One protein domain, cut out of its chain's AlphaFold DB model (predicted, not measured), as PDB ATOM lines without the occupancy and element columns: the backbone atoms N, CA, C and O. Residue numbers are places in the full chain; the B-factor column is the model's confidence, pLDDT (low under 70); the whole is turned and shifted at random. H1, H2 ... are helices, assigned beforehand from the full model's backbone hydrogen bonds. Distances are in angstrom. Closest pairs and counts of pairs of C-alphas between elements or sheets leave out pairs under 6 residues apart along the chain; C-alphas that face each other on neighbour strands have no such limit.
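Overview. This is residues 101 to 147 of the 147 residues of an uncharacterized protein of Microbulbifer marinus (UniProt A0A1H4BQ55). Three short helices make a small cluster: H3 crosses H2 nearly at right angles, and H1 sits beyond the end where H2 begins. The loop of residues 124 to 132 swings round from H2 to H3, and a tail, residues 143 to 147, follows H3. The printed part has 47 residues with H1, H2 and H3 in that order, no named strand, class all helix; it is compact, radius of gyration of the C-alphas 10.0 A, spans 27 by 22 by 15 A.

Along the chain. H1, residues 101 to 108, begins at C-alpha 101 (103.076, 99.437, -6.965). H2, residues 113 to 123, measures 15.6 A. H3, residues 133 to 142, measures 14.4 A and ends at C-alpha 142 (118.911, 96.372, 2.247).

Arrangement. H1 and H2 only just touch, with 3 pairs of C-alphas within 8 A, the closest Leu 103 and Leu 115 at 6.6 A; their tilt is steep, 64 degrees, opposite ways. H2 and H3 touch, closest C-alphas Cys 116 and Ala 139 at 6.1 A, only just about perpendicular at 73 degrees. H1 and H3 are close but not clearly touching. In H1, H2 and H3 every O i to N i+4 pair is within hydrogen-bond range.

Size, cuts and confidence. The C-alphas farthest apart, Phe 101 and Pro 147, are 28.9 A apart. The printed part has no cut and no long link. Residues 128 and 146 to 147 have pLDDT under 70.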
ATOM      1  N   PHE A 101     103.978 100.190  -7.843       87.12
ATOM      2  CA  PHE A 101     103.076  99.437  -6.965       87.12
ATOM      3  C   PHE A 101     103.548  97.995  -6.748       87.12
ATOM      4  O   PHE A 101     103.652  97.548  -5.605       87.12
ATOM      5  N   GLU A 102     103.911  97.296  -7.825       88.06
ATOM      6  CA  GLU A 102     104.434  95.925  -7.755       88.06
ATOM      7  C   GLU A 102     105.755  95.856  -6.983       88.06
ATOM      8  O   GLU A 102     105.972  94.966  -6.163       88.06
ATOM      9  N   LEU A 103     106.633  96.846  -7.160       87.81
ATOM     10  CA  LEU A 103     107.886  96.886  -6.410       87.81
ATOM     11  C   LEU A 103     107.628  97.103  -4.910       87.81
ATOM     12  O   LEU A 103     108.254  96.476  -4.057       87.81
ATOM     13  N   ARG A 104     106.672  97.973  -4.563       90.81
ATOM     14  CA  ARG A 104     106.258  98.216  -3.174       90.81
ATOM     15  C   ARG A 104     105.615  96.984  -2.548       90.81
ATOM     16  O   ARG A 104     105.896  96.705  -1.382       90.81
ATOM     17  N   SER A 105     104.774  96.263  -3.290       89.38
ATOM     18  CA  SER A 105     104.100  95.058  -2.800       89.38
ATOM     19  C   SER A 105     105.122  93.977  -2.427       89.38
ATOM     20  O   SER A 105     105.084  93.462  -1.309       89.38
ATOM     21  N   GLN A 106     106.115  93.736  -3.288       88.25
ATOM     22  CA  GLN A 106     107.189  92.765  -3.056       88.25
ATOM     23  C   GLN A 106     108.067  93.129  -1.856       88.25
ATOM     24  O   GLN A 106     108.354  92.284  -1.008       88.25
ATOM     25  N   VAL A 107     108.441  94.404  -1.736       90.69
ATOM     26  CA  VAL A 107     109.259  94.889  -0.618       90.69
ATOM     27  C   VAL A 107     108.498  94.812   0.707       90.69
ATOM     28  O   VAL A 107     109.084  94.484   1.738       90.69
ATOM     29  N   ASN A 108     107.190  95.080   0.705       88.44
ATOM     30  CA  ASN A 108     106.346  94.906   1.889       88.44
ATOM     31  C   ASN A 108     106.143  93.424   2.249       88.44
ATOM     32  O   ASN A 108     105.982  93.108   3.425       88.44
ATOM     33  N   ALA A 109     106.208  92.523   1.266       89.12
ATOM     34  CA  ALA A 109     106.239  91.076   1.475       89.12
ATOM     35  C   ALA A 109     107.615  90.548   1.942       89.12
ATOM     36  O   ALA A 109     107.753  89.355   2.204       89.12
ATOM     37  N   GLY A 110     108.632  91.412   2.065       87.31
ATOM     38  CA  GLY A 110     109.981  91.051   2.516       87.31
ATOM     39  C   GLY A 110     110.918  90.553   1.411       87.31
ATOM     40  O   GLY A 110     112.024  90.104   1.709       87.31
ATOM     41  N   SER A 111     110.515  90.644   0.140       90.81
ATOM     42  CA  SER A 111     111.380  90.352  -1.005       90.81
ATOM     43  C   SER A 111     112.072  91.626  -1.492       90.81
ATOM     44  O   SER A 111     111.421  92.582  -1.908       90.81
ATOM     45  N   TYR A 112     113.408  91.640  -1.461       90.25
ATOM     46  CA  TYR A 112     114.222  92.805  -1.847       90.25
ATOM     47  C   TYR A 112     114.997  92.606  -3.159       90.25
ATOM     48  O   TYR A 112     115.746  93.491  -3.564       90.25
ATOM     49  N   ILE A 113     114.845  91.462  -3.833       88.94
ATOM     50  CA  ILE A 113     115.672  91.088  -4.993       88.94
ATOM     51  C   ILE A 113     115.474  92.072  -6.157       88.94
ATOM     52  O   ILE A 113     116.448  92.662  -6.631       88.94
ATOM     53  N   GLU A 114     114.222  92.305  -6.560       89.31
ATOM     54  CA  GLU A 114     113.890  93.216  -7.664       89.31
ATOM     55  C   GLU A 114     114.244  94.669  -7.336       89.31
ATOM     56  O   GLU A 114     114.850  95.364  -8.154       89.31
ATOM     57  N   LEU A 115     113.997  95.096  -6.092       91.50
ATOM     58  CA  LEU A 115     114.421  96.408  -5.601       91.50
ATOM     59  C   LEU A 115     115.936  96.608  -5.771       91.50
ATOM     60  O   LEU A 115     116.380  97.649  -6.253       91.50
ATOM     61  N   CYS A 116     116.739  95.609  -5.396       90.25
ATOM     62  CA  CYS A 116     118.191  95.697  -5.500       90.25
ATOM     63  C   CYS A 116     118.696  95.655  -6.944       90.25
ATOM     64  O   CYS A 116     119.704  96.303  -7.248       90.25
ATOM     65  N   ASN A 117     118.032  94.911  -7.829       89.06
ATOM     66  CA  ASN A 117     118.356  94.904  -9.255       89.06
ATOM     67  C   ASN A 117     118.103  96.283  -9.873       89.06
ATOM     68  O   ASN A 117     118.999  96.840 -10.513       89.06
ATOM     69  N   GLN A 118     116.940  96.873  -9.595       89.12
ATOM     70  CA  GLN A 118     116.574  98.182 -10.123       89.12
ATOM     71  C   GLN A 118     117.447  99.303  -9.543       89.12
ATOM     72  O   GLN A 118     117.902 100.181 -10.277       89.12
ATOM     73  N   TRP A 119     117.797  99.223  -8.255       89.94
ATOM     74  CA  TRP A 119     118.753 100.138  -7.623       89.94
ATOM     75  C   TRP A 119     120.139 100.078  -8.278       89.94
ATOM     76  O   TRP A 119     120.731 101.116  -8.571       89.94
ATOM     77  N   ARG A 120     120.654  98.876  -8.577       88.25
ATOM     78  CA  ARG A 120     121.936  98.708  -9.288       88.25
ATOM     79  C   ARG A 120     121.893  99.284 -10.703       88.25
ATOM     80  O   ARG A 120     122.852  99.927 -11.125       88.25
ATOM     81  N   GLN A 121     120.797  99.078 -11.426       86.81
ATOM     82  CA  GLN A 121     120.607  99.631 -12.768       86.81
ATOM     83  C   GLN A 121     120.529 101.168 -12.749       86.81
ATOM     84  O   GLN A 121     121.157 101.825 -13.580       86.81
ATOM     85  N   GLN A 122     119.860 101.754 -11.749       87.38
ATOM     86  CA  GLN A 122     119.836 103.206 -11.551       87.38
ATOM     87  C   GLN A 122     121.243 103.769 -11.285       87.38
ATOM     88  O   GLN A 122     121.611 104.789 -11.863       87.38
ATOM     89  N   GLN A 123     122.060 103.097 -10.464       85.31
ATOM     90  CA  GLN A 123     123.441 103.526 -10.182       85.31
ATOM     91  C   GLN A 123     124.368 103.423 -11.402       85.31
ATOM     92  O   GLN A 123     125.283 104.225 -11.553       85.31
ATOM     93  N   ARG A 124     124.116 102.465 -12.301       83.75
ATOM     94  CA  ARG A 124     124.853 102.311 -13.568       83.75
ATOM     95  C   ARG A 124     124.390 103.280 -14.663       83.75
ATOM     96  O   ARG A 124     124.918 103.231 -15.768       83.75
ATOM     97  N   GLY A 125     123.400 104.133 -14.383       80.06
ATOM     98  CA  GLY A 125     122.852 105.089 -15.346       80.06
ATOM     99  C   GLY A 125     122.041 104.447 -16.475       80.06
ATOM    100  O   GLY A 125     121.770 105.107 -17.474       80.06
ATOM    101  N   SER A 126     121.649 103.174 -16.345       73.31
ATOM    102  CA  SER A 126     120.961 102.441 -17.416       73.31
ATOM    103  C   SER A 126     119.446 102.668 -17.449       73.31
ATOM    104  O   SER A 126     118.794 102.252 -18.401       73.31
ATOM    105  N   ILE A 127     118.866 103.305 -16.425       75.44
ATOM    106  CA  ILE A 127     117.419 103.533 -16.312       75.44
ATOM    107  C   ILE A 127     117.120 105.029 -16.202       75.44
ATOM    108  O   ILE A 127     117.712 105.734 -15.388       75.44
ATOM    109  N   ARG A 128     116.165 105.498 -17.021       64.12
ATOM    110  CA  ARG A 128     115.668 106.888 -17.043       64.12
ATOM    111  C   ARG A 128     114.707 107.209 -15.898       64.12
ATOM    112  O   ARG A 128     114.591 108.368 -15.511       64.12
ATOM    113  N   GLU A 129     114.006 106.205 -15.386       75.31
ATOM    114  CA  GLU A 129     112.978 106.371 -14.364       75.31
ATOM    115  C   GLU A 129     113.571 106.193 -12.965       75.31
ATOM    116  O   GLU A 129     114.076 105.132 -12.597       75.31
ATOM    117  N   LYS A 130     113.565 107.278 -12.193       82.81
ATOM    118  CA  LYS A 130     114.174 107.318 -10.867       82.81
ATOM    119  C   LYS A 130     113.265 106.636  -9.847       82.81
ATOM    120  O   LYS A 130     112.074 106.947  -9.804       82.81
ATOM    121  N   LEU A 131     113.834 105.784  -8.987       86.69
ATOM    122  CA  LEU A 131     113.082 105.220  -7.867       86.69
ATOM    123  C   LEU A 131     112.515 106.345  -6.975       86.69
ATOM    124  O   LEU A 131     113.204 107.331  -6.687       86.69
ATOM    125  N   PRO A 132     111.271 106.211  -6.491       89.81
ATOM    126  CA  PRO A 132     110.702 107.149  -5.538       89.81
ATOM    127  C   PRO A 132     111.396 107.028  -4.170       89.81
ATOM    128  O   PRO A 132     111.969 105.994  -3.817       89.81
ATOM    129  N   ARG A 133     111.366 108.117  -3.384       87.69
ATOM    130  CA  ARG A 133     112.175 108.277  -2.155       87.69
ATOM    131  C   ARG A 133     111.981 107.159  -1.128       87.69
ATOM    132  O   ARG A 133     112.920 106.804  -0.417       87.69
ATOM    133  N   ASP A 134     110.771 106.621  -1.034       89.81
ATOM    134  CA  ASP A 134     110.437 105.520  -0.139       89.81
ATOM    135  C   ASP A 134     111.206 104.244  -0.506       89.81
ATOM    136  O   ASP A 134     111.854 103.646   0.355       89.81
ATOM    137  N   LEU A 135     111.222 103.877  -1.789       90.12
ATOM    138  CA  LEU A 135     111.945 102.710  -2.287       90.12
ATOM    139  C   LEU A 135     113.463 102.923  -2.268       90.12
ATOM    140  O   LEU A 135     114.188 102.001  -1.901       90.12
ATOM    141  N   GLU A 136     113.954 104.134  -2.553       90.25
ATOM    142  CA  GLU A 136     115.386 104.455  -2.436       90.25
ATOM    143  C   GLU A 136     115.903 104.261  -1.003       90.25
ATOM    144  O   GLU A 136     116.982 103.703  -0.800       90.25
ATOM    145  N   SER A 137     115.134 104.692   0.005       88.88
ATOM    146  CA  SER A 137     115.523 104.528   1.411       88.88
ATOM    147  C   SER A 137     115.644 103.050   1.804       88.88
ATOM    148  O   SER A 137     116.636 102.652   2.418       88.88
ATOM    149  N   LYS A 138     114.691 102.218   1.363       90.19
ATOM    150  CA  LYS A 138     114.714 100.767   1.583       90.19
ATOM    151  C   LYS A 138     115.846 100.098   0.800       90.19
ATOM    152  O   LYS A 138     116.524  99.228   1.338       90.19
ATOM    153  N   ALA A 139     116.110 100.539  -0.428       89.81
ATOM    154  CA  ALA A 139     117.203 100.019  -1.240       89.81
ATOM    155  C   ALA A 139     118.565 100.307  -0.596       89.81
ATOM    156  O   ALA A 139     119.390  99.409  -0.497       89.81
ATOM    157  N   ARG A 140     118.797 101.516  -0.068       87.62
ATOM    158  CA  ARG A 140     120.047 101.844   0.644       87.62
ATOM    159  C   ARG A 140     120.254 101.019   1.914       87.62
ATOM    160  O   ARG A 140     121.394 100.723   2.253       87.62
ATOM    161  N   ALA A 141     119.175 100.668   2.611       88.38
ATOM    162  CA  ALA A 141     119.247  99.869   3.831       88.38
ATOM    163  C   ALA A 141     119.519  98.379   3.549       88.38
ATOM    164  O   ALA A 141     120.281  97.750   4.280       88.38
ATOM    165  N   HIS A 142     118.910  97.819   2.497       86.88
ATOM    166  CA  HIS A 142     118.911  96.372   2.247       86.88
ATOM    167  C   HIS A 142     119.811  95.920   1.087       86.88
ATOM    168  O   HIS A 142     120.246  94.771   1.061       86.88
ATOM    169  N   CYS A 143     120.131  96.800   0.139       87.25
ATOM    170  CA  CYS A 143     120.917  96.468  -1.044       87.25
ATOM    171  C   CYS A 143     122.352  96.977  -0.897       87.25
ATOM    172  O   CYS A 143     122.612  98.178  -0.953       87.25
ATOM    173  N   ARG A 144     123.314  96.058  -0.768       81.62
ATOM    174  CA  ARG A 144     124.740  96.395  -0.884       81.62
ATOM    175  C   ARG A 144     125.117  96.536  -2.359       81.62
ATOM    176  O   ARG A 144     124.861  95.636  -3.157       81.62
ATOM    177  N   LEU A 145     125.728  97.664  -2.716       70.00
ATOM    178  CA  LEU A 145     126.377  97.838  -4.012       70.00
ATOM    179  C   LEU A 145     127.724  97.116  -3.939       70.00
ATOM    180  O   LEU A 145     128.619  97.549  -3.219       70.00
ATOM    181  N   LEU A 146     127.821  95.975  -4.615       59.56
ATOM    182  CA  LEU A 146     129.103  95.322  -4.849       59.56
ATOM    183  C   LEU A 146     129.812  96.082  -5.986       59.56
ATOM    184  O   LEU A 146     129.146  96.338  -6.998       59.56
ATOM    185  N   PRO A 147     131.077  96.500  -5.791       56.47
ATOM    186  CA  PRO A 147     131.870  97.178  -6.814       56.47
ATOM    187  C   PRO A 147     132.112  96.289  -8.039       56.47
ATOM    188  O   PRO A 147     132.186  95.050  -7.873       56.47
TER     189      PRO A 147